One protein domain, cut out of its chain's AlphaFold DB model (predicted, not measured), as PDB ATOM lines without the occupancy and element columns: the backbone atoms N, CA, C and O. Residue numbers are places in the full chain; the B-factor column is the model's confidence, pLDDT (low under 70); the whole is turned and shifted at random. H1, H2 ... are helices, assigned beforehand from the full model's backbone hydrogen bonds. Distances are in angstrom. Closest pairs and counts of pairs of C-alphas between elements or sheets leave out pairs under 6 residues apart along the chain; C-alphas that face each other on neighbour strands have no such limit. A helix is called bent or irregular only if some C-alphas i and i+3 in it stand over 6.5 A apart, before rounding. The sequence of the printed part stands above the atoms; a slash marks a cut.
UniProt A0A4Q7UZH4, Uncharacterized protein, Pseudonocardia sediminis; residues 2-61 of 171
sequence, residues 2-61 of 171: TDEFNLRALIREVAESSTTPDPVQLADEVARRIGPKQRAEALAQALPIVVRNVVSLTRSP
ATOM      1  N   THR A   2     207.938 220.013 256.414       52.47
ATOM      2  CA  THR A   2     207.298 220.955 255.491       52.47
ATOM      3  C   THR A   2     205.811 220.647 255.523       52.47
ATOM      4  O   THR A   2     205.449 219.522 255.194       52.47
ATOM      5  N   ASP A   3     204.988 221.596 255.969       68.12
ATOM      6  CA  ASP A   3     203.534 221.493 255.836       68.12
ATOM      7  C   ASP A   3     203.197 221.211 254.370       68.12
ATOM      8  O   ASP A   3     203.561 221.981 253.477       68.12
ATOM      9  N   GLU A   4     202.568 220.065 254.129       85.94
ATOM     10  CA  GLU A   4     202.111 219.644 252.809       85.94
ATOM     11  C   GLU A   4     200.990 220.588 252.362       85.94
ATOM     12  O   GLU A   4     200.002 220.797 253.074       85.94
ATOM     13  N   PHE A   5     201.155 221.228 251.205       92.19
ATOM     14  CA  PHE A   5     200.200 222.220 250.736       92.19
ATOM     15  C   PHE A   5     198.957 221.516 250.180       92.19
ATOM     16  O   PHE A   5     199.035 220.710 249.259       92.19
ATOM     17  N   ASN A   6     197.769 221.850 250.690       94.62
ATOM     18  CA  ASN A   6     196.511 221.252 250.241       94.62
ATOM     19  C   ASN A   6     195.603 222.299 249.584       94.62
ATOM     20  O   ASN A   6     194.962 223.104 250.262       94.62
ATOM     21  N   LEU A   7     195.495 222.253 248.253       95.06
ATOM     22  CA  LEU A   7     194.689 223.199 247.483       95.06
ATOM     23  C   LEU A   7     193.199 223.122 247.844       95.06
ATOM     24  O   LEU A   7     192.515 224.141 247.852       95.06
ATOM     25  N   ARG A   8     192.676 221.932 248.158       93.81
ATOM     26  CA  ARG A   8     191.253 221.770 248.504       93.81
ATOM     27  C   ARG A   8     190.912 222.427 249.834       93.81
ATOM     28  O   ARG A   8     189.835 223.004 249.950       93.81
ATOM     29  N   ALA A   9     191.812 222.334 250.813       94.81
ATOM     30  CA  ALA A   9     191.643 223.008 252.095       94.81
ATOM     31  C   ALA A   9     191.596 224.530 251.900       94.81
ATOM     32  O   ALA A   9     190.662 225.168 252.375       94.81
ATOM     33  N   LEU A  10     192.517 225.077 251.097       95.62
ATOM     34  CA  LEU A  10     192.536 226.502 250.763       95.62
ATOM     35  C   LEU A  10     191.268 226.953 250.018       95.62
ATOM     36  O   LEU A  10     190.696 227.984 250.353       95.62
ATOM     37  N   ILE A  11     190.804 226.187 249.023       95.19
ATOM     38  CA  ILE A  11     189.559 226.500 248.297       95.19
ATOM     39  C   ILE A  11     188.368 226.531 249.257       95.19
ATOM     40  O   ILE A  11     187.530 227.423 249.149       95.19
ATOM     41  N   ARG A  12     188.287 225.578 250.196       93.50
ATOM     42  CA  ARG A  12     187.211 225.539 251.193       93.50
ATOM     43  C   ARG A  12     187.258 226.757 252.109       93.50
ATOM     44  O   ARG A  12     186.237 227.406 252.279       93.50
ATOM     45  N   GLU A  13     188.432 227.093 252.634       94.88
ATOM     46  CA  GLU A  13     188.621 228.272 253.484       94.88
ATOM     47  C   GLU A  13     188.203 229.565 252.765       94.88
ATOM     48  O   GLU A  13     187.512 230.412 253.333       94.88
ATOM     49  N   VAL A  14     188.576 229.717 251.489       95.19
ATOM     50  CA  VAL A  14     188.148 230.863 250.676       95.19
ATOM     51  C   VAL A  14     186.635 230.849 250.468       95.19
ATOM     52  O   VAL A  14     185.994 231.871 250.676       95.19
ATOM     53  N   ALA A  15     186.041 229.707 250.123       92.00
ATOM     54  CA  ALA A  15     184.596 229.603 249.923       92.00
ATOM     55  C   ALA A  15     183.786 229.891 251.200       92.00
ATOM     56  O   ALA A  15     182.696 230.443 251.112       92.00
ATOM     57  N   GLU A  16     184.309 229.537 252.376       93.00
ATOM     58  CA  GLU A  16     183.667 229.807 253.670       93.00
ATOM     59  C   GLU A  16     183.830 231.265 254.123       93.00
ATOM     60  O   GLU A  16     182.952 231.797 254.800       93.00
ATOM     61  N   SER A  17     184.940 231.920 253.760       91.81
ATOM     62  CA  SER A  17     185.227 233.308 254.155       91.81
ATOM     63  C   SER A  17     184.747 234.363 253.155       91.81
ATOM     64  O   SER A  17     184.621 235.533 253.521       91.81
ATOM     65  N   SER A  18     184.473 233.978 251.909       91.12
ATOM     66  CA  SER A  18     184.074 234.903 250.850       91.12
ATOM     67  C   SER A  18     182.558 235.111 250.809       91.12
ATOM     68  O   SER A  18     181.770 234.188 250.989       91.12
ATOM     69  N   THR A  19     182.133 236.343 250.524       87.75
ATOM     70  CA  THR A  19     180.712 236.701 250.380       87.75
ATOM     71  C   THR A  19     180.197 236.542 248.950       87.75
ATOM     72  O   THR A  19     179.008 236.736 248.701       87.75
ATOM     73  N   THR A  20     181.081 236.251 247.990       87.31
ATOM     74  CA  THR A  20     180.707 236.102 246.581       87.31
ATOM     75  C   THR A  20     180.394 234.641 246.256       87.31
ATOM     76  O   THR A  20     181.204 233.759 246.541       87.31
ATOM     77  N   PRO A  21     179.243 234.347 245.632       85.38
ATOM     78  CA  PRO A  21     178.958 233.010 245.126       85.38
ATOM     79  C   PRO A  21     179.611 232.751 243.757       85.38
ATOM     80  O   PRO A  21     179.496 231.645 243.234       85.38
ATOM     81  N   ASP A  22     180.241 233.761 243.144       88.75
ATOM     82  CA  ASP A  22     180.810 233.675 241.799       88.75
ATOM     83  C   ASP A  22     182.106 232.836 241.786       88.75
ATOM     84  O   ASP A  22     183.118 233.256 242.362       88.75
ATOM     85  N   PRO A  23     182.135 231.682 241.088       86.19
ATOM     86  CA  PRO A  23     183.313 230.821 241.023       86.19
ATOM     87  C   PRO A  23     184.562 231.501 240.455       86.19
ATOM     88  O   PRO A  23     185.674 231.122 240.825       86.19
ATOM     89  N   VAL A  24     184.408 232.486 239.561       92.12
ATOM     90  CA  VAL A  24     185.552 233.193 238.959       92.12
ATOM     91  C   VAL A  24     186.243 234.057 240.009       92.12
ATOM     92  O   VAL A  24     187.458 233.985 240.176       92.12
ATOM     93  N   GLN A  25     185.461 234.805 240.785       90.81
ATOM     94  CA  GLN A  25     185.987 235.650 241.855       90.81
ATOM     95  C   GLN A  25     186.617 234.819 242.981       90.81
ATOM     96  O   GLN A  25     187.681 235.180 243.488       90.81
ATOM     97  N   LEU A  26     186.010 233.677 243.332       91.94
ATOM     98  CA  LEU A  26     186.597 232.724 244.280       91.94
ATOM     99  C   LEU A  26     187.940 232.178 243.773       91.94
ATOM    100  O   LEU A  26     188.899 232.088 244.539       91.94
ATOM    101  N   ALA A  27     188.043 231.849 242.481       93.00
ATOM    102  CA  ALA A  27     189.290 231.378 241.883       93.00
ATOM    103  C   ALA A  27     190.397 232.445 241.926       93.00
ATOM    104  O   ALA A  27     191.538 232.117 242.263       93.00
ATOM    105  N   ASP A  28     190.070 233.714 241.664       95.56
ATOM    106  CA  ASP A  28     191.015 234.835 241.773       95.56
ATOM    107  C   ASP A  28     191.484 235.063 243.217       95.56
ATOM    108  O   ASP A  28     192.647 235.387 243.476       95.56
ATOM    109  N   GLU A  29     190.593 234.895 244.195       94.69
ATOM    110  CA  GLU A  29     190.948 234.957 245.611       94.69
ATOM    111  C   GLU A  29     191.879 233.807 246.023       94.69
ATOM    112  O   GLU A  29     192.927 234.056 246.625       94.69
ATOM    113  N   VAL A  30     191.573 232.571 245.617       96.44
ATOM    114  CA  VAL A  30     192.458 231.414 245.824       96.44
ATOM    115  C   VAL A  30     193.820 231.653 245.169       96.44
ATOM    116  O   VAL A  30     194.853 231.474 245.814       96.44
ATOM    117  N   ALA A  31     193.852 232.125 243.919       95.75
ATOM    118  CA  ALA A  31     195.090 232.391 243.187       95.75
ATOM    119  C   ALA A  31     195.980 233.437 243.880       95.75
ATOM    120  O   ALA A  31     197.205 233.295 243.876       95.75
ATOM    121  N   ARG A  32     195.382 234.456 244.517       96.50
ATOM    122  CA  ARG A  32     196.107 235.459 245.319       96.50
ATOM    123  C   ARG A  32     196.717 234.881 246.596       96.50
ATOM    124  O   ARG A  32     197.772 235.356 247.012       96.50
ATOM    125  N   ARG A  33     196.087 233.871 247.204       95.81
ATOM    126  CA  ARG A  33     196.580 233.215 248.430       95.81
ATOM    127  C   ARG A  33     197.642 232.138 248.161       95.81
ATOM    128  O   ARG A  33     198.402 231.804 249.066       95.81
ATOM    129  N   ILE A  34     197.751 231.621 246.933       96.44
ATOM    130  CA  ILE A  34     198.779 230.634 246.560       96.44
ATOM    131  C   ILE A  34     200.146 231.316 246.409       96.44
ATOM    132  O   ILE A  34     200.405 232.061 245.456       96.44
ATOM    133  N   GLY A  35     201.071 230.998 247.317       94.19
ATOM    134  CA  GLY A  35     202.439 231.506 247.261       94.19
ATOM    135  C   GLY A  35     203.219 230.983 246.040       94.19
ATOM    136  O   GLY A  35     202.941 229.885 245.551       94.19
ATOM    137  N   PRO A  36     204.263 231.691 245.556       93.25
ATOM    138  CA  PRO A  36     205.031 231.279 244.373       93.25
ATOM    139  C   PRO A  36     205.590 229.852 244.446       93.25
ATOM    140  O   PRO A  36     205.598 229.148 243.441       93.25
ATOM    141  N   LYS A  37     206.010 229.409 245.640       92.94
ATOM    142  CA  LYS A  37     206.556 228.063 245.882       92.94
ATOM    143  C   LYS A  37     205.497 226.953 245.823       92.94
ATOM    144  O   LYS A  37     205.842 225.820 245.526       92.94
ATOM    145  N   GLN A  38     204.228 227.281 246.068       94.81
ATOM    146  CA  GLN A  38     203.110 226.329 246.110       94.81
ATOM    147  C   GLN A  38     202.417 226.176 244.749       94.81
ATOM    148  O   GLN A  38     201.627 225.258 244.558       94.81
ATOM    149  N   ARG A  39     202.708 227.048 243.772       94.94
ATOM    150  CA  ARG A  39     202.023 227.059 242.466       94.94
ATOM    151  C   ARG A  39     202.135 225.743 241.706       94.94
ATOM    152  O   ARG A  39     201.151 225.304 241.121       94.94
ATOM    153  N   ALA A  40     203.317 225.127 241.704       93.75
ATOM    154  CA  ALA A  40     203.533 223.860 241.009       93.75
ATOM    155  C   ALA A  40     202.683 222.736 241.621       93.75
ATOM    156  O   ALA A  40     202.054 221.969 240.897       93.75
ATOM    157  N   GLU A  41     202.611 222.689 242.949       93.75
ATOM    158  CA  GLU A  41     201.828 221.705 243.692       93.75
ATOM    159  C   GLU A  41     200.319 221.952 243.555       93.75
ATOM    160  O   GLU A  41     199.563 221.027 243.263       93.75
ATOM    161  N   ALA A  42     199.879 223.212 243.638       94.88
ATOM    162  CA  ALA A  42     198.502 223.607 243.349       94.88
ATOM    163  C   ALA A  42     198.078 223.181 241.939       94.88
ATOM    164  O   ALA A  42     197.005 222.605 241.753       94.88
ATOM    165  N   LEU A  43     198.937 223.413 240.943       95.44
ATOM    166  CA  LEU A  43     198.668 222.998 239.574       95.44
ATOM    167  C   LEU A  43     198.599 221.472 239.465       95.44
ATOM    168  O   LEU A  43     197.664 220.965 238.854       95.44
ATOM    169  N   ALA A  44     199.518 220.736 240.095       93.50
ATOM    170  CA  ALA A  44     199.496 219.273 240.104       93.50
ATOM    171  C   ALA A  44     198.200 218.703 240.713       93.50
ATOM    172  O   ALA A  44     197.685 217.699 240.225       93.50
ATOM    173  N   GLN A  45     197.633 219.370 241.723       93.62
ATOM    174  CA  GLN A  45     196.359 218.982 242.336       93.62
ATOM    175  C   GLN A  45     195.134 219.372 241.483       93.62
ATOM    176  O   GLN A  45     194.162 218.618 241.424       93.62
ATOM    177  N   ALA A  46     195.159 220.532 240.815       95.12
ATOM    178  CA  ALA A  46     194.028 221.043 240.032       95.12
ATOM    179  C   ALA A  46     193.926 220.431 238.625       95.12
ATOM    180  O   ALA A  46     192.829 220.144 238.137       95.12
ATOM    181  N   LEU A  47     195.064 220.233 237.956       94.56
ATOM    182  CA  LEU A  47     195.123 219.884 236.538       94.56
ATOM    183  C   LEU A  47     194.410 218.564 236.191       94.56
ATOM    184  O   LEU A  47     193.714 218.547 235.174       94.56
ATOM    185  N   PRO A  48     194.467 217.489 237.006       90.38
ATOM    186  CA  PRO A  48     193.718 216.263 236.727       90.38
ATOM    187  C   PRO A  48     192.204 216.494 236.620       90.38
ATOM    188  O   PRO A  48     191.549 215.915 235.752       90.38
ATOM    189  N   ILE A  49     191.649 217.377 237.459       89.44
ATOM    190  CA  ILE A  49     190.219 217.724 237.449       89.44
ATOM    191  C   ILE A  49     189.883 218.495 236.170       89.44
ATOM    192  O   ILE A  49     188.925 218.156 235.475       89.44
ATOM    193  N   VAL A  50     190.700 219.490 235.818       90.00
ATOM    194  CA  VAL A  50     190.513 220.295 234.600       90.00
ATOM    195  C   VAL A  50     190.594 219.421 233.349       90.00
ATOM    196  O   VAL A  50     189.702 219.473 232.505       90.00
ATOM    197  N   VAL A  51     191.615 218.565 233.246       86.50
ATOM    198  CA  VAL A  51     191.784 217.640 232.118       86.50
ATOM    199  C   VAL A  51     190.591 216.692 232.020       86.50
ATOM    200  O   VAL A  51     190.037 216.527 230.933       86.50
ATOM    201  N   ARG A  52     190.133 216.117 233.142       83.19
ATOM    202  CA  ARG A  52     188.940 215.259 233.170       83.19
ATOM    203  C   ARG A  52     187.696 215.996 232.674       83.19
ATOM    204  O   ARG A  52     186.949 215.428 231.875       83.19
ATOM    205  N   ASN A  53     187.492 217.244 233.090       80.88
ATOM    206  CA  ASN A  53     186.349 218.055 232.671       80.88
ATOM    207  C   ASN A  53     186.405 218.378 231.173       80.88
ATOM    208  O   ASN A  53     185.430 218.133 230.471       80.88
ATOM    209  N   VAL A  54     187.551 218.833 230.656       81.62
ATOM    210  CA  VAL A  54     187.722 219.137 229.222       81.62
ATOM    211  C   VAL A  54     187.502 217.887 228.370       81.62
ATOM    212  O   VAL A  54     186.721 217.907 227.418       81.62
ATOM    213  N   VAL A  55     188.120 216.767 228.754       77.44
ATOM    214  CA  VAL A  55     187.927 215.478 228.080       77.44
ATOM    215  C   VAL A  55     186.460 215.041 228.130       77.44
ATOM    216  O   VAL A  55     185.972 214.476 227.157       77.44
ATOM    217  N   SER A  56     185.730 215.323 229.211       72.88
ATOM    218  CA  SER A  56     184.307 214.976 229.321       72.88
ATOM    219  C   SER A  56     183.411 215.883 228.471       72.88
ATOM    220  O   SER A  56     182.508 215.383 227.808       72.88
ATOM    221  N   LEU A  57     183.676 217.192 228.418       72.31
ATOM    222  CA  LEU A  57     182.902 218.145 227.608       72.31
ATOM    223  C   LEU A  57     183.022 217.854 226.109       72.31
ATOM    224  O   LEU A  57     182.031 217.918 225.386       72.31
ATOM    225  N   THR A  58     184.206 217.446 225.646       68.50
ATOM    226  CA  THR A  58     184.405 217.042 224.240       68.50
ATOM    227  C   THR A  58     183.623 215.785 223.829       68.50
ATOM    228  O   THR A  58     183.515 215.509 222.636       68.50
ATOM    229  N   ARG A  59     183.050 215.036 224.785       61.66
ATOM    230  CA  ARG A  59     182.287 213.796 224.542       61.66
ATOM    231  C   ARG A  59     180.778 213.968 224.468       61.66
ATOM    232  O   ARG A  59     180.100 212.995 224.160       61.66
ATOM    233  N   SER A  60     180.237 215.157 224.729       51.62
ATOM    234  CA  SER A  60     178.796 215.410 224.607       51.62
ATOM    235  C   SER A  60     178.478 216.126 223.290       51.62
ATOM    236  O   SER A  60     178.352 217.347 223.288       51.62
ATOM    237  N   PRO A  61     178.288 215.417 222.159       48.84
ATOM    238  CA  PRO A  61     177.750 216.012 220.938       48.84
ATOM    239  C   PRO A  61     176.215 216.124 220.971       48.84
ATOM    240  O   PRO A  61     175.603 216.357 219.933       48.84
TER     241      PRO A  61
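Overview. This is residues 2 to 61 of the 171 residues of an uncharacterized protein of Pseudonocardia sediminis (UniProt A0A4Q7UZH4). Two short helices, H1 and H2, pack steeply against each other as a small head, and a longer helix, H3, runs away from it as an arm. The far part of that arm, residues 47 to 61, sticks out free of the rest, of which 47 to 57 belong to H3. The printed part has 60 residues with three named helices in the order H1, H2, H3 and no named strand; its class is all helix. The whole is loose, with a radius of gyration of the C-alphas of 13.4 A, and flat, spanning 42 by 30 by 16 A.

Along the chain. Start at Thr 2 and go along to C-alpha 7 at (194.689, 223.199, 247.483), where H1 begins. H1 covers residues 7 to 17 and is 15.4 A long from first to last C-alpha. After a tight link of five residues, find H2 in residues 23 to 33, also 15.4 A long, beginning at C-alpha 23 at (183.313, 230.821, 241.023). A second tight link of five residues leads to H3, residues 39 to 57, 25.8 A long, which ends at C-alpha 57 at (182.902, 218.145, 227.608). H3 has a kink of 40 degrees near residue 46, and it is irregular, but only just: C-alphas 45 and 48 are 6.8 A apart.

Arrangement. Look first at Ile 11 and Val 30, whose C-alphas are the closest of H1 and H2, 6.2 A apart. H1 and H2 touch there and run opposite ways at a steep tilt of 68 degrees, only just short of about perpendicular. Next find Leu 7 and Ala 42, whose C-alphas are the closest of H1 and H3, 5.6 A apart. H1 and H3 only just touch, with 3 pairs of C-alphas within 8 A, and H3 does so with residues 42 to 46 alone. Their lines are about perpendicular, at 87 degrees, the line of H3 being a rough one. H2 and H3 are apart, though they follow each other in the chain. Along the backbone, each O i to N i+4 pair of H1 and H2 is within hydrogen-bond range, while in H3 13 of 15 are.

Size, cuts and confidence. The C-alphas of Thr 2 and Pro 61, the two farthest apart, are 45.7 A from each other. Without residues 47 to 61, which stand free, the body of 45 residues spans 31 by 16 by 15 A and has a radius of gyration of 10.5 A. The printed part has no cut, and both links between the helices are tight. The mean pLDDT of the printed part is 87.9; look for the low values, under 70, at residues 2 to 3 and 58 to 61 of this model.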